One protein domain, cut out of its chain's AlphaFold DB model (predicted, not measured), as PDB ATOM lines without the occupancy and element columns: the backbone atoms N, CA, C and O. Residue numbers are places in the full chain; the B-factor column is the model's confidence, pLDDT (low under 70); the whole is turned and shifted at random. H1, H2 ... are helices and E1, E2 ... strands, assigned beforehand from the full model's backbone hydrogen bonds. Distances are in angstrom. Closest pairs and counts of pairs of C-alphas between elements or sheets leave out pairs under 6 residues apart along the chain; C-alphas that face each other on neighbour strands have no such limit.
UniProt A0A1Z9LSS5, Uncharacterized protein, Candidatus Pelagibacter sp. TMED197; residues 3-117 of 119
ATOM      1  N   ILE A   3     -11.792 -43.835  12.082       97.44
ATOM      2  CA  ILE A   3     -12.329 -43.918  13.443       97.44
ATOM      3  C   ILE A   3     -11.196 -43.612  14.420       97.44
ATOM      4  O   ILE A   3     -10.155 -44.270  14.392       97.44
ATOM      5  N   VAL A   4     -11.398 -42.611  15.268       97.62
ATOM      6  CA  VAL A   4     -10.468 -42.238  16.336       97.62
ATOM      7  C   VAL A   4     -10.937 -42.924  17.611       97.62
ATOM      8  O   VAL A   4     -11.915 -42.501  18.219       97.62
ATOM      9  N   ASN A   5     -10.262 -44.006  17.997       98.00
ATOM     10  CA  ASN A   5     -10.605 -44.797  19.186       98.00
ATOM     11  C   ASN A   5      -9.907 -44.307  20.459       98.00
ATOM     12  O   ASN A   5     -10.248 -44.746  21.551       98.00
ATOM     13  N   GLN A   6      -8.916 -43.427  20.326       97.62
ATOM     14  CA  GLN A   6      -8.103 -42.977  21.447       97.62
ATOM     15  C   GLN A   6      -8.929 -42.109  22.400       97.62
ATOM     16  O   GLN A   6      -9.552 -41.131  21.980       97.62
ATOM     17  N   THR A   7      -8.874 -42.441  23.686       97.81
ATOM     18  CA  THR A   7      -9.309 -41.561  24.771       97.81
ATOM     19  C   THR A   7      -8.240 -40.501  25.054       97.81
ATOM     20  O   THR A   7      -7.108 -40.579  24.561       97.81
ATOM     21  N   ALA A   8      -8.600 -39.474  25.822       98.00
ATOM     22  CA  ALA A   8      -7.670 -38.436  26.246       98.00
ATOM     23  C   ALA A   8      -8.074 -37.833  27.595       98.00
ATOM     24  O   ALA A   8      -9.250 -37.562  27.829       98.00
ATOM     25  N   ASP A   9      -7.084 -37.531  28.437       97.75
ATOM     26  CA  ASP A   9      -7.307 -36.889  29.741       97.75
ATOM     27  C   ASP A   9      -7.499 -35.368  29.624       97.75
ATOM     28  O   ASP A   9      -8.152 -34.729  30.453       97.75
ATOM     29  N   THR A  10      -6.941 -34.761  28.570       98.19
ATOM     30  CA  THR A  10      -7.002 -33.316  28.330       98.19
ATOM     31  C   THR A  10      -7.595 -32.996  26.963       98.19
ATOM     32  O   THR A  10      -7.473 -33.759  26.004       98.19
ATOM     33  N   LEU A  11      -8.216 -31.815  26.850       98.19
ATOM     34  CA  LEU A  11      -8.752 -31.332  25.571       98.19
ATOM     35  C   LEU A  11      -7.645 -31.152  24.527       98.19
ATOM     36  O   LEU A  11      -7.881 -31.387  23.350       98.19
ATOM     37  N   GLU A  12      -6.443 -30.763  24.945       97.62
ATOM     38  CA  GLU A  12      -5.293 -30.606  24.053       97.62
ATOM     39  C   GLU A  12      -4.870 -31.945  23.451       97.62
ATOM     40  O   GLU A  12      -4.696 -32.043  22.236       97.62
ATOM     41  N   GLN A  13      -4.773 -32.991  24.276       98.25
ATOM     42  CA  GLN A  13      -4.468 -34.334  23.792       98.25
ATOM     43  C   GLN A  13      -5.595 -34.875  22.905       98.25
ATOM     44  O   GLN A  13      -5.329 -35.429  21.840       98.25
ATOM     45  N   GLY A  14      -6.853 -34.642  23.284       98.38
ATOM     46  CA  GLY A  14      -8.005 -35.015  22.468       98.38
ATOM     47  C   GLY A  14      -8.001 -34.337  21.093       98.38
ATOM     48  O   GLY A  14      -8.249 -34.986  20.078       98.38
ATOM     49  N   VAL A  15      -7.654 -33.047  21.031       98.31
ATOM     50  CA  VAL A  15      -7.510 -32.296  19.771       98.31
ATOM     51  C   VAL A  15      -6.359 -32.833  18.918       98.31
ATOM     52  O   VAL A  15      -6.517 -32.952  17.703       98.31
ATOM     53  N   LYS A  16      -5.228 -33.215  19.525       98.25
ATOM     54  CA  LYS A  16      -4.128 -33.876  18.802       98.25
ATOM     55  C   LYS A  16      -4.582 -35.201  18.186       98.25
ATOM     56  O   LYS A  16      -4.352 -35.418  17.000       98.25
ATOM     57  N   ASN A  17      -5.285 -36.042  18.949       98.38
ATOM     58  CA  ASN A  17      -5.819 -37.318  18.455       98.38
ATOM     59  C   ASN A  17      -6.808 -37.102  17.293       98.38
ATOM     60  O   ASN A  17      -6.722 -37.778  16.268       98.38
ATOM     61  N   LEU A  18      -7.701 -36.115  17.423       98.44
ATOM     62  CA  LEU A  18      -8.653 -35.721  16.382       98.44
ATOM     63  C   LEU A  18      -7.946 -35.339  15.075       98.44
ATOM     64  O   LEU A  18      -8.287 -35.858  14.009       98.44
ATOM     65  N   MET A  19      -6.960 -34.440  15.152       98.38
ATOM     66  CA  MET A  19      -6.254 -33.941  13.969       98.38
ATOM     67  C   MET A  19      -5.316 -34.984  13.361       98.38
ATOM     68  O   MET A  19      -5.183 -35.022  12.139       98.38
ATOM     69  N   ALA A  20      -4.753 -35.885  14.168       98.12
ATOM     70  CA  ALA A  20      -4.027 -37.055  13.677       98.12
ATOM     71  C   ALA A  20      -4.954 -38.022  12.921       98.12
ATOM     72  O   ALA A  20      -4.600 -38.500  11.843       98.12
ATOM     73  N   GLY A  21      -6.172 -38.257  13.423       97.88
ATOM     74  CA  GLY A  21      -7.189 -39.049  12.726       97.88
ATOM     75  C   GLY A  21      -7.609 -38.435  11.388       97.88
ATOM     76  O   GLY A  21      -7.725 -39.142  10.385       97.88
ATOM     77  N   ALA A  22      -7.774 -37.110  11.351       98.00
ATOM     78  CA  ALA A  22      -8.058 -36.365  10.127       98.00
ATOM     79  C   ALA A  22      -6.897 -36.443   9.118       98.00
ATOM     80  O   ALA A  22      -7.130 -36.700   7.937       98.00
ATOM     81  N   LYS A  23      -5.648 -36.308   9.585       97.44
ATOM     82  CA  LYS A  23      -4.431 -36.482   8.775       97.44
ATOM     83  C   LYS A  23      -4.349 -37.887   8.178       97.44
ATOM     84  O   LYS A  23      -4.098 -38.041   6.986       97.44
ATOM     85  N   ALA A  24      -4.616 -38.917   8.982       96.38
ATOM     86  CA  ALA A  24      -4.636 -40.303   8.522       96.38
ATOM     87  C   ALA A  24      -5.723 -40.544   7.460       96.38
ATOM     88  O   ALA A  24      -5.483 -41.247   6.477       96.38
ATOM     89  N   ASP A  25      -6.899 -39.924   7.615       96.50
ATOM     90  CA  ASP A  25      -7.947 -39.969   6.591       96.50
ATOM     91  C   ASP A  25      -7.501 -39.313   5.275       96.50
ATOM     92  O   ASP A  25      -7.755 -39.862   4.203       96.50
ATOM     93  N   TYR A  26      -6.791 -38.180   5.348       96.06
ATOM     94  CA  TYR A  26      -6.249 -37.493   4.172       96.06
ATOM     95  C   TYR A  26      -5.215 -38.349   3.438       96.06
ATOM     96  O   TYR A  26      -5.268 -38.463   2.214       96.06
ATOM     97  N   VAL A  27      -4.306 -38.993   4.178       95.38
ATOM     98  CA  VAL A  27      -3.311 -39.917   3.610       95.38
ATOM     99  C   VAL A  27      -4.019 -41.066   2.902       95.38
ATOM    100  O   VAL A  27      -3.725 -41.336   1.743       95.38
ATOM    101  N   LYS A  28      -4.992 -41.707   3.561       94.19
ATOM    102  CA  LYS A  28      -5.760 -42.814   2.974       94.19
ATOM    103  C   LYS A  28      -6.486 -42.395   1.694       94.19
ATOM    104  O   LYS A  28      -6.511 -43.158   0.732       94.19
ATOM    105  N   TRP A  29      -7.073 -41.199   1.686       93.81
ATOM    106  CA  TRP A  29      -7.728 -40.636   0.508       93.81
ATOM    107  C   TRP A  29      -6.725 -40.363  -0.624       93.81
ATOM    108  O   TRP A  29      -6.952 -40.786  -1.755       93.81
ATOM    109  N   SER A  30      -5.587 -39.744  -0.304       92.81
ATOM    110  CA  SER A  30      -4.546 -39.355  -1.267       92.81
ATOM    111  C   SER A  30      -3.835 -40.547  -1.913       92.81
ATOM    112  O   SER A  30      -3.410 -40.474  -3.062       92.81
ATOM    113  N   THR A  31      -3.708 -41.661  -1.195       92.00
ATOM    114  CA  THR A  31      -3.010 -42.862  -1.677       92.00
ATOM    115  C   THR A  31      -3.933 -43.890  -2.323       92.00
ATOM    116  O   THR A  31      -3.473 -44.970  -2.701       92.00
ATOM    117  N   LEU A  32      -5.242 -43.616  -2.407       83.44
ATOM    118  CA  LEU A  32      -6.261 -44.627  -2.722       83.44
ATOM    119  C   LEU A  32      -6.122 -45.891  -1.843       83.44
ATOM    120  O   LEU A  32      -6.462 -46.993  -2.267       83.44
ATOM    121  N   GLY A  33      -5.592 -45.738  -0.624       69.94
ATOM    122  CA  GLY A  33      -5.395 -46.822   0.334       69.94
ATOM    123  C   GLY A  33      -4.211 -47.762   0.075       69.94
ATOM    124  O   GLY A  33      -4.146 -48.789   0.745       69.94
ATOM    125  N   GLY A  34      -3.284 -47.453  -0.840       75.56
ATOM    126  CA  GLY A  34      -2.132 -48.342  -1.080       75.56
ATOM    127  C   GLY A  34      -1.006 -47.824  -1.978       75.56
ATOM    128  O   GLY A  34       0.009 -48.500  -2.112       75.56
ATOM    129  N   LYS A  35      -1.150 -46.648  -2.597       85.69
ATOM    130  CA  LYS A  35      -0.082 -46.018  -3.389       85.69
ATOM    131  C   LYS A  35       0.853 -45.194  -2.504       85.69
ATOM    132  O   LYS A  35       0.480 -44.772  -1.413       85.69
ATOM    133  N   GLU A  36       2.062 -44.931  -2.985       89.06
ATOM    134  CA  GLU A  36       2.968 -44.001  -2.312       89.06
ATOM    135  C   GLU A  36       2.391 -42.576  -2.332       89.06
ATOM    136  O   GLU A  36       1.827 -42.123  -3.332       89.06
ATOM    137  N   LEU A  37       2.526 -41.865  -1.211       90.12
ATOM    138  CA  LEU A  37       2.125 -40.470  -1.100       90.12
ATOM    139  C   LEU A  37       3.182 -39.578  -1.765       90.12
ATOM    140  O   LEU A  37       4.311 -39.484  -1.285       90.12
ATOM    141  N   THR A  38       2.814 -38.892  -2.843       91.62
ATOM    142  CA  THR A  38       3.745 -38.080  -3.640       91.62
ATOM    143  C   THR A  38       3.187 -36.689  -3.952       91.62
ATOM    144  O   THR A  38       2.005 -36.400  -3.739       91.62
ATOM    145  N   GLY A  39       4.068 -35.803  -4.432       93.62
ATOM    146  CA  GLY A  39       3.722 -34.456  -4.888       93.62
ATOM    147  C   GLY A  39       3.021 -33.606  -3.826       93.62
ATOM    148  O   GLY A  39       3.346 -33.665  -2.640       93.62
ATOM    149  N   TYR A  40       2.017 -32.842  -4.261       91.81
ATOM    150  CA  TYR A  40       1.266 -31.909  -3.417       91.81
ATOM    151  C   TYR A  40       0.673 -32.559  -2.157       91.81
ATOM    152  O   TYR A  40       0.714 -31.970  -1.081       91.81
ATOM    153  N   CYS A  41       0.167 -33.793  -2.257       92.31
ATOM    154  CA  CYS A  41      -0.445 -34.471  -1.112       92.31
ATOM    155  C   CYS A  41       0.586 -34.782  -0.016       92.31
ATOM    156  O   CYS A  41       0.266 -34.714   1.171       92.31
ATOM    157  N   LYS A  42       1.835 -35.081  -0.397       95.12
ATOM    158  CA  LYS A  42       2.938 -35.274   0.552       95.12
ATOM    159  C   LYS A  42       3.255 -33.980   1.295       95.12
ATOM    160  O   LYS A  42       3.277 -33.979   2.523       95.12
ATOM    161  N   GLU A  43       3.386 -32.874   0.566       95.19
ATOM    162  CA  GLU A  43       3.625 -31.560   1.170       95.19
ATOM    163  C   GLU A  43       2.507 -31.144   2.137       95.19
ATOM    164  O   GLU A  43       2.788 -30.572   3.190       95.19
ATOM    165  N   GLN A  44       1.243 -31.443   1.813       93.94
ATOM    166  CA  GLN A  44       0.117 -31.151   2.708       93.94
ATOM    167  C   GLN A  44       0.178 -31.954   4.007       93.94
ATOM    168  O   GLN A  44      -0.122 -31.431   5.079       93.94
ATOM    169  N   VAL A  45       0.608 -33.215   3.945       94.88
ATOM    170  CA  VAL A  45       0.787 -34.051   5.139       94.88
ATOM    171  C   VAL A  45       1.957 -33.556   5.990       94.88
ATOM    172  O   VAL A  45       1.853 -33.538   7.218       94.88
ATOM    173  N   GLU A  46       3.047 -33.113   5.369       95.69
ATOM    174  CA  GLU A  46       4.199 -32.530   6.069       95.69
ATOM    175  C   GLU A  46       3.837 -31.204   6.757       95.69
ATOM    176  O   GLU A  46       4.206 -30.985   7.909       95.69
ATOM    177  N   LYS A  47       3.043 -30.352   6.096       96.19
ATOM    178  CA  LYS A  47       2.594 -29.048   6.619       96.19
ATOM    179  C   LYS A  47       1.336 -29.129   7.489       96.19
ATOM    180  O   LYS A  47       0.906 -28.107   8.016       96.19
ATOM    181  N   TRP A  48       0.748 -30.314   7.660       96.56
ATOM    182  CA  TRP A  48      -0.572 -30.498   8.275       96.56
ATOM    183  C   TRP A  48      -0.713 -29.808   9.635       96.56
ATOM    184  O   TRP A  48      -1.696 -29.110   9.889       96.56
ATOM    185  N   ASP A  49       0.285 -29.995  10.496       94.88
ATOM    186  CA  ASP A  49       0.277 -29.476  11.860       94.88
ATOM    187  C   ASP A  49       0.549 -27.965  11.878       94.88
ATOM    188  O   ASP A  49      -0.089 -27.234  12.631       94.88
ATOM    189  N   SER A  50       1.411 -27.467  10.985       96.50
ATOM    190  CA  SER A  50       1.655 -26.027  10.800       96.50
ATOM    191  C   SER A  50       0.441 -25.287  10.225       96.50
ATOM    192  O   SER A  50       0.216 -24.121  10.548       96.50
ATOM    193  N   ASN A  51      -0.361 -25.963   9.399       96.06
ATOM    194  CA  ASN A  51      -1.609 -25.437   8.847       96.06
ATOM    195  C   ASN A  51      -2.764 -25.482   9.859       96.06
ATOM    196  O   ASN A  51      -3.754 -24.759   9.693       96.06
ATOM    197  N   THR A  52      -2.630 -26.285  10.918       97.94
ATOM    198  CA  THR A  52      -3.644 -26.418  11.961       97.94
ATOM    199  C   THR A  52      -3.516 -25.275  12.964       97.94
ATOM    200  O   THR A  52      -2.546 -25.166  13.712       97.94
ATOM    201  N   LYS A  53      -4.547 -24.435  13.045       97.94
ATOM    202  CA  LYS A  53      -4.640 -23.345  14.022       97.94
ATOM    203  C   LYS A  53      -5.676 -23.687  15.082       97.94
ATOM    204  O   LYS A  53      -6.855 -23.882  14.780       97.94
ATOM    205  N   VAL A  54      -5.240 -23.699  16.339       97.94
ATOM    206  CA  VAL A  54      -6.089 -23.955  17.507       97.94
ATOM    207  C   VAL A  54      -6.271 -22.653  18.281       97.94
ATOM    208  O   VAL A  54      -5.315 -22.096  18.811       97.94
ATOM    209  N   SER A  55      -7.502 -22.150  18.352       97.31
ATOM    210  CA  SER A  55      -7.824 -20.905  19.058       97.31
ATOM    211  C   SER A  55      -8.701 -21.171  20.278       97.31
ATOM    212  O   SER A  55      -9.766 -21.787  20.181       97.31
ATOM    213  N   GLN A  56      -8.274 -20.661  21.430       96.94
ATOM    214  CA  GLN A  56      -8.977 -20.814  22.701       96.94
ATOM    215  C   GLN A  56     -10.060 -19.740  22.858       96.94
ATOM    216  O   GLN A  56      -9.775 -18.597  23.199       96.94
ATOM    217  N   GLY A  57     -11.320 -20.107  22.630       94.62
ATOM    218  CA  GLY A  57     -12.468 -19.266  22.964       94.62
ATOM    219  C   GLY A  57     -12.953 -19.477  24.402       94.62
ATOM    220  O   GLY A  57     -12.460 -20.340  25.139       94.62
ATOM    221  N   LYS A  58     -13.980 -18.710  24.796       93.75
ATOM    222  CA  LYS A  58     -14.618 -18.829  26.121       93.75
ATOM    223  C   LYS A  58     -15.350 -20.164  26.287       93.75
ATOM    224  O   LYS A  58     -15.114 -20.875  27.254       93.75
ATOM    225  N   LYS A  59     -16.226 -20.504  25.334       95.12
ATOM    226  CA  LYS A  59     -17.049 -21.732  25.368       95.12
ATOM    227  C   LYS A  59     -16.479 -22.874  24.527       95.12
ATOM    228  O   LYS A  59     -16.714 -24.037  24.838       95.12
ATOM    229  N   TYR A  60     -15.728 -22.540  23.480       97.75
ATOM    230  CA  TYR A  60     -15.265 -23.501  22.487       97.75
ATOM    231  C   TYR A  60     -13.780 -23.330  22.193       97.75
ATOM    232  O   TYR A  60     -13.272 -22.208  22.192       97.75
ATOM    233  N   ILE A  61     -13.109 -24.434  21.882       98.44
ATOM    234  CA  ILE A  61     -11.849 -24.422  21.139       98.44
ATOM    235  C   ILE A  61     -12.222 -24.427  19.660       98.44
ATOM    236  O   ILE A  61     -12.958 -25.309  19.225       98.44
ATOM    237  N   LYS A  62     -11.755 -23.443  18.892       98.44
ATOM    238  CA  LYS A  62     -11.936 -23.417  17.437       98.44
ATOM    239  C   LYS A  62     -10.716 -24.046  16.778       98.44
ATOM    240  O   LYS A  62      -9.594 -23.655  17.093       98.44
ATOM    241  N   ILE A  63     -10.950 -24.971  15.854       98.44
ATOM    242  CA  ILE A  63      -9.907 -25.577  15.031       98.44
ATOM    243  C   ILE A  63     -10.116 -25.104  13.599       98.44
ATOM    244  O   ILE A  63     -11.192 -25.277  13.026       98.44
ATOM    245  N   VAL A  64      -9.088 -24.485  13.035       98.00
ATOM    246  CA  VAL A  64      -9.014 -24.097  11.627       98.00
ATOM    247  C   VAL A  64      -7.941 -24.959  10.987       98.00
ATOM    248  O   VAL A  64      -6.852 -25.073  11.547       98.00
ATOM    249  N   GLN A  65      -8.255 -25.553   9.841       97.19
ATOM    250  CA  GLN A  65      -7.264 -26.216   9.006       97.19
ATOM    251  C   GLN A  65      -7.111 -25.415   7.719       97.19
ATOM    252  O   GLN A  65      -8.103 -25.128   7.045       97.19
ATOM    253  N   GLU A  66      -5.878 -25.005   7.427       92.19
ATOM    254  CA  GLU A  66      -5.553 -24.051   6.364       92.19
ATOM    255  C   GLU A  66      -6.362 -22.744   6.497       92.19
ATOM    256  O   GLU A  66      -6.104 -21.921   7.382       92.19
ATOM    257  N   ASN A  67      -7.361 -22.560   5.628       90.69
ATOM    258  CA  ASN A  67      -8.193 -21.363   5.531       90.69
ATOM    259  C   ASN A  67      -9.646 -21.602   5.987       90.69
ATOM    260  O   ASN A  67     -10.444 -20.666   6.013       90.69
ATOM    261  N   GLY A  68     -10.005 -22.839   6.351       95.12
ATOM    262  CA  GLY A  68     -11.373 -23.236   6.692       95.12
ATOM    263  C   GLY A  68     -11.535 -23.641   8.155       95.12
ATOM    264  O   GLY A  68     -10.660 -24.277   8.744       95.12
ATOM    265  N   VAL A  69     -12.679 -23.310   8.763       97.50
ATOM    266  CA  VAL A  69     -13.004 -23.849  10.093       97.50
ATOM    267  C   VAL A  69     -13.274 -25.340   9.969       97.50
ATOM    268  O   VAL A  69     -14.226 -25.754   9.311       97.50
ATOM    269  N   PHE A  70     -12.452 -26.131  10.646       98.00
ATOM    270  CA  PHE A  70     -12.547 -27.580  10.663       98.00
ATOM    271  C   PHE A  70     -13.662 -28.033  11.611       98.00
ATOM    272  O   PHE A  70     -14.612 -28.705  11.205       98.00
ATOM    273  N   CYS A  71     -13.588 -27.618  12.879       98.31
ATOM    274  CA  CYS A  71     -14.620 -27.886  13.878       98.31
ATOM    275  C   CYS A  71     -14.473 -26.992  15.114       98.31
ATOM    276  O   CYS A  71     -13.549 -26.184  15.236       98.31
ATOM    277  N   PHE A  72     -15.386 -27.184  16.063       98.62
ATOM    278  CA  PHE A  72     -15.305 -26.624  17.405       98.62
ATOM    279  C   PHE A  72     -15.340 -27.742  18.445       98.62
ATOM    280  O   PHE A  72     -16.025 -28.738  18.234       98.62
ATOM    281  N   ILE A  73     -14.647 -27.558  19.568       98.56
ATOM    282  CA  ILE A  73     -14.673 -28.478  20.713       98.56
ATOM    283  C   ILE A  73     -15.279 -27.775  21.924       98.56
ATOM    284  O   ILE A  73     -14.839 -26.683  22.290       98.56
ATOM    285  N   CYS A  74     -16.264 -28.396  22.565       98.31
ATOM    286  CA  CYS A  74     -16.876 -27.890  23.793       98.31
ATOM    287  C   CYS A  74     -15.868 -27.871  24.952       98.31
ATOM    288  O   CYS A  74     -15.293 -28.902  25.301       98.31
ATOM    289  N   LYS A  75     -15.665 -26.712  25.590       98.06
ATOM    290  CA  LYS A  75     -14.762 -26.590  26.754       98.06
ATOM    291  C   LYS A  75     -15.432 -26.947  28.075       98.06
ATOM    292  O   LYS A  75     -14.750 -27.316  29.028       98.06
ATOM    293  N   THR A  76     -16.750 -26.815  28.127       96.69
ATOM    294  CA  THR A  76     -17.574 -27.033  29.313       96.69
ATOM    295  C   THR A  76     -18.869 -27.716  28.911       96.69
ATOM    296  O   THR A  76     -19.300 -27.603  27.762       96.69
ATOM    297  N   ASP A  77     -19.514 -28.358  29.874       97.75
ATOM    298  CA  ASP A  77     -20.881 -28.842  29.717       97.75
ATOM    299  C   ASP A  77     -21.838 -27.661  29.505       97.75
ATOM    300  O   ASP A  77     -21.698 -26.604  30.129       97.75
ATOM    301  N   PHE A  78     -22.811 -27.830  28.611       95.62
ATOM    302  CA  PHE A  78     -23.934 -26.906  28.463       95.62
ATOM    303  C   PHE A  78     -25.094 -27.582  27.732       95.62
ATOM    304  O   PHE A  78     -24.898 -28.258  26.725       95.62
ATOM    305  N   LYS A  79     -26.332 -27.338  28.177       94.69
ATOM    306  CA  LYS A  79     -27.524 -28.008  27.624       94.69
ATOM    307  C   LYS A  79     -27.302 -29.533  27.579       94.69
ATOM    308  O   LYS A  79     -26.999 -30.126  28.605       94.69
ATOM    309  N   HIS A  80     -27.435 -30.143  26.403       94.75
ATOM    310  CA  HIS A  80     -27.185 -31.564  26.166       94.75
ATOM    311  C   HIS A  80     -25.744 -31.871  25.720       94.75
ATOM    312  O   HIS A  80     -25.417 -33.034  25.521       94.75
ATOM    313  N   PHE A  81     -24.887 -30.857  25.558       97.94
ATOM    314  CA  PHE A  81     -23.488 -31.029  25.176       97.94
ATOM    315  C   PHE A  81     -22.592 -31.209  26.397       97.94
ATOM    316  O   PHE A  81     -22.797 -30.592  27.450       97.94
ATOM    317  N   LYS A  82     -21.551 -32.013  26.216       98.31
ATOM    318  CA  LYS A  82     -20.524 -32.322  27.201       98.31
ATOM    319  C   LYS A  82     -19.181 -31.725  26.814       98.31
ATOM    320  O   LYS A  82     -18.879 -31.496  25.640       98.31
ATOM    321  N   LYS A  83     -18.347 -31.465  27.819       98.38
ATOM    322  CA  LYS A  83     -16.941 -31.120  27.604       98.38
ATOM    323  C   LYS A  83     -16.283 -32.167  26.695       98.38
ATOM    324  O   LYS A  83     -16.409 -33.366  26.924       98.38
ATOM    325  N   GLY A  84     -15.566 -31.698  25.679       98.44
ATOM    326  CA  GLY A  84     -14.913 -32.540  24.678       98.44
ATOM    327  C   GLY A  84     -15.763 -32.845  23.444       98.44
ATOM    328  O   GLY A  84     -15.212 -33.354  22.471       98.44
ATOM    329  N   ASP A  85     -17.055 -32.511  23.433       98.62
ATOM    330  CA  ASP A  85     -17.899 -32.756  22.263       98.62
ATOM    331  C   ASP A  85     -17.380 -32.018  21.028       98.62
ATOM    332  O   ASP A  85     -17.035 -30.833  21.075       98.62
ATOM    333  N   ILE A  86     -17.359 -32.741  19.911       98.50
ATOM    334  CA  ILE A  86     -16.973 -32.249  18.594       98.50
ATOM    335  C   ILE A  86     -18.216 -31.670  17.929       98.50
ATOM    336  O   ILE A  86     -19.209 -32.369  17.729       98.50
ATOM    337  N   LEU A  87     -18.157 -30.404  17.530       97.94
ATOM    338  CA  LEU A  87     -19.245 -29.713  16.851       97.94
ATOM    339  C   LEU A  87     -18.835 -29.311  15.437       97.94
ATOM    340  O   LEU A  87     -17.761 -28.746  15.211       97.94
ATOM    341  N   LYS A  88     -19.728 -29.555  14.476       96.81
ATOM    342  CA  LYS A  88     -19.563 -29.074  13.101       96.81
ATOM    343  C   LYS A  88     -19.643 -27.544  13.072       96.81
ATOM    344  O   LYS A  88     -20.455 -26.959  13.783       96.81
ATOM    345  N   ALA A  89     -18.848 -26.886  12.233       95.69
ATOM    346  CA  ALA A  89     -18.980 -25.449  12.000       95.69
ATOM    347  C   ALA A  89     -20.309 -25.106  11.291       95.69
ATOM    348  O   ALA A  89     -20.654 -25.739  10.295       95.69
ATOM    349  N   ALA A  90     -21.034 -24.102  11.797       95.12
ATOM    350  CA  ALA A  90     -22.147 -23.450  11.090       95.12
ATOM    351  C   ALA A  90     -21.702 -22.140  10.412       95.12
ATOM    352  O   ALA A  90     -22.321 -21.681   9.460       95.12
ATOM    353  N   GLY A  91     -20.606 -21.555  10.895       94.31
ATOM    354  CA  GLY A  91     -19.921 -20.417  10.300       94.31
ATOM    355  C   GLY A  91     -18.547 -20.233  10.940       94.31
ATOM    356  O   GLY A  91     -18.128 -21.028  11.784       94.31
ATOM    357  N   TYR A  92     -17.849 -19.155  10.580       93.31
ATOM    358  CA  TYR A  92     -16.473 -18.928  11.039       93.31
ATOM    359  C   TYR A  92     -16.344 -18.783  12.571       93.31
ATOM    360  O   TYR A  92     -15.333 -19.161  13.170       93.31
ATOM    361  N   ASN A  93     -17.384 -18.241  13.211       94.31
ATOM    362  CA  ASN A  93     -17.386 -17.901  14.636       94.31
ATOM    363  C   ASN A  93     -18.278 -18.804  15.497       94.31
ATOM    364  O   ASN A  93     -18.259 -18.666  16.719       94.31
ATOM    365  N   ALA A  94     -19.057 -19.710  14.896       95.56
ATOM    366  CA  ALA A  94     -20.053 -20.484  15.630       95.56
ATOM    367  C   ALA A  94     -20.211 -21.926  15.112       95.56
ATOM    368  O   ALA A  94     -20.244 -22.152  13.895       95.56
ATOM    369  N   PRO A  95     -20.364 -22.905  16.022       96.81
ATOM    370  CA  PRO A  95     -20.751 -24.262  15.665       96.81
ATOM    371  C   PRO A  95     -22.254 -24.402  15.394       96.81
ATOM    372  O   PRO A  95     -23.070 -23.613  15.870       96.81
ATOM    373  N   ALA A  96     -22.622 -25.472  14.695       96.06
ATOM    374  CA  ALA A  96     -23.979 -25.994  14.673       96.06
ATOM    375  C   ALA A  96     -24.292 -26.662  16.021       96.06
ATOM    376  O   ALA A  96     -23.526 -27.497  16.499       96.06
ATOM    377  N   LEU A  97     -25.431 -26.308  16.620       95.75
ATOM    378  CA  LEU A  97     -25.844 -26.763  17.956       95.75
ATOM    379  C   LEU A  97     -26.982 -27.792  17.908       95.75
ATOM    380  O   LEU A  97     -27.841 -27.804  18.785       95.75
ATOM    381  N   ASN A  98     -27.008 -28.625  16.867       94.88
ATOM    382  CA  ASN A  98     -28.044 -29.641  16.691       94.88
ATOM    383  C   ASN A  98     -27.739 -30.944  17.445       94.88
ATOM    384  O   ASN A  98     -28.624 -31.467  18.105       94.88
ATOM    385  N   GLN A  99     -26.510 -31.453  17.358       95.56
ATOM    386  CA  GLN A  99     -26.038 -32.622  18.114       95.56
ATOM    387  C   GLN A  99     -24.496 -32.677  18.098       95.56
ATOM    388  O   GLN A  99     -23.889 -31.967  17.284       95.56
ATOM    389  N   PRO A 100     -23.833 -33.473  18.957       96.81
ATOM    390  CA  PRO A 100     -22.386 -33.706  18.878       96.81
ATOM    391  C   PRO A 100     -22.005 -34.613  17.690       96.81
ATOM    392  O   PRO A 100     -22.855 -35.252  17.075       96.81
ATOM    393  N   ARG A 101     -20.722 -34.647  17.312       97.19
ATOM    394  CA  ARG A 101     -20.148 -35.532  16.268       97.19
ATOM    395  C   ARG A 101     -19.118 -36.508  16.840       97.19
ATOM    396  O   ARG A 101     -18.204 -36.930  16.139       97.19
ATOM    397  N   GLY A 102     -19.258 -36.823  18.122       97.31
ATOM    398  CA  GLY A 102     -18.261 -37.529  18.916       97.31
ATOM    399  C   GLY A 102     -17.680 -36.640  20.003       97.31
ATOM    400  O   GLY A 102     -18.058 -35.473  20.130       97.31
ATOM    401  N   ASN A 103     -16.755 -37.194  20.778       98.44
ATOM    402  CA  ASN A 103     -16.147 -36.503  21.902       98.44
ATOM    403  C   ASN A 103     -14.658 -36.860  22.004       98.44
ATOM    404  O   ASN A 103     -14.282 -38.029  22.058       98.44
ATOM    405  N   VAL A 104     -13.800 -35.836  22.028       98.56
ATOM    406  CA  VAL A 104     -12.339 -36.005  21.945       98.56
ATOM    407  C   VAL A 104     -11.705 -36.633  23.188       98.56
ATOM    408  O   VAL A 104     -10.548 -37.033  23.124       98.56
ATOM    409  N   LEU A 105     -12.433 -36.702  24.306       98.62
ATOM    410  CA  LEU A 105     -11.956 -37.300  25.556       98.62
ATOM    411  C   LEU A 105     -12.312 -38.788  25.643       98.62
ATOM    412  O   LEU A 105     -11.545 -39.577  26.186       98.62
ATOM    413  N   THR A 106     -13.460 -39.176  25.084       98.31
ATOM    414  CA  THR A 106     -13.963 -40.559  25.146       98.31
ATOM    415  C   THR A 106     -13.647 -41.381  23.898       98.31
ATOM    416  O   THR A 106     -13.709 -42.606  23.955       98.31
ATOM    417  N   GLY A 107     -13.254 -40.740  22.793       97.25
ATOM    418  CA  GLY A 107     -12.903 -41.437  21.559       97.25
ATOM    419  C   GLY A 107     -14.118 -42.065  20.871       97.25
ATOM    420  O   GLY A 107     -15.248 -41.594  21.004       97.25
ATOM    421  N   ASN A 108     -13.859 -43.113  20.092       97.69
ATOM    422  CA  ASN A 108     -14.825 -43.868  19.293       97.69
ATOM    423  C   ASN A 108     -15.729 -42.988  18.408       97.69
ATOM    424  O   ASN A 108     -16.954 -43.116  18.396       97.69
ATOM    425  N   TYR A 109     -15.123 -42.068  17.659       97.31
ATOM    426  CA  TYR A 109     -15.844 -41.211  16.721       97.31
ATOM    427  C   TYR A 109     -15.217 -41.234  15.331       97.31
ATOM    428  O   TYR A 109     -14.012 -41.429  15.162       97.31
ATOM    429  N   ALA A 110     -16.051 -41.016  14.317       97.19
ATOM    430  CA  ALA A 110     -15.603 -40.906  12.939       97.19
ATOM    431  C   ALA A 110     -15.171 -39.471  12.621       97.19
ATOM    432  O   ALA A 110     -15.852 -38.505  12.969       97.19
ATOM    433  N   ILE A 111     -14.070 -39.333  11.888       97.75
ATOM    434  CA  ILE A 111     -13.602 -38.056  11.358       97.75
ATOM    435  C   ILE A 111     -13.223 -38.195   9.882       97.75
ATOM    436  O   ILE A 111     -12.785 -39.259   9.425       97.75
ATOM    437  N   ARG A 112     -13.425 -37.122   9.114       97.06
ATOM    438  CA  ARG A 112     -12.875 -36.977   7.765       97.06
ATOM    439  C   ARG A 112     -11.806 -35.896   7.761       97.06
ATOM    440  O   ARG A 112     -11.844 -34.985   8.585       97.06
ATOM    441  N   TRP A 113     -10.909 -35.942   6.785       95.69
ATOM    442  CA  TRP A 113      -9.929 -34.873   6.582       95.69
ATOM    443  C   TRP A 113     -10.568 -33.512   6.261       95.69
ATOM    444  O   TRP A 113      -9.934 -32.481   6.447       95.69
ATOM    445  N   THR A 114     -11.836 -33.500   5.835       94.62
ATOM    446  CA  THR A 114     -12.648 -32.291   5.617       94.62
ATOM    447  C   THR A 114     -13.461 -31.850   6.839       94.62
ATOM    448  O   THR A 114     -14.226 -30.890   6.751       94.62
ATOM    449  N   GLY A 115     -13.336 -32.538   7.976       95.88
ATOM    450  CA  GLY A 115     -14.022 -32.196   9.219       95.88
ATOM    451  C   GLY A 115     -14.990 -33.265   9.734       95.88
ATOM    452  O   GLY A 115     -15.063 -34.382   9.206       95.88
ATOM    453  N   PRO A 116     -15.749 -32.932  10.795       95.69
ATOM    454  CA  PRO A 116     -16.764 -33.806  11.371       95.69
ATOM    455  C   PRO A 116     -17.869 -34.135  10.365       95.69
ATOM    456  O   PRO A 116     -18.260 -33.289   9.550       95.69
ATOM    457  N   LEU A 117     -18.403 -35.355  10.452       90.19
ATOM    458  CA  LEU A 117     -19.424 -35.835   9.523       90.19
ATOM    459  C   LEU A 117     -20.705 -34.988   9.597       90.19
ATOM    460  O   LEU A 117     -21.054 -34.405  10.630       90.19
TER     461      LEU A 117
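AT A GLANCE: This is residues 3 to 117 of the 119 residues of an uncharacterized protein of Candidatus Pelagibacter sp. TMED197 (UniProt A0A1Z9LSS5). Helix H1 covers one face of a three-stranded sheet, and H2 folds back beside its last residues, a helical hairpin at one end of the long axis. Residues 75 to 108 loop round to short strand E4, beside H1. The 115 printed residues, under half in named elements, run H1 H2 E1 E2 E3 E4: mixed, compact, radius of gyration of the C-alphas 14.0 A, spans 45 by 27 by 23 A.

HOW THE PARTS SIT: H1, residues 11 to 30, touches H2, residues 39 to 51, opposite ways, with residues 23 to 30 alone; C-alphas 30 and 41 are closest, 6.4 A. E1, 52 to 56, E2, 60 to 65, and E3, 68 to 74, form a meander, each strand antiparallel to the one before: N 53 and O 64 are 2.8 A apart, N 63 and O 71 2.9 A. H1 is over E2, height 10.6 A. H2 has 7 of 9 O i to N i+4 pairs within hydrogen-bond range.

IN THESE COORDINATES: H1, 28.3 A long, begins at C-alpha 11 (-8.752, -31.332, 25.571). E4, 109 to 112, ends at C-alpha 112 (-12.875, -36.977, 7.765).

THE WHOLE: The printed part has no cut; residue 33 is under 70.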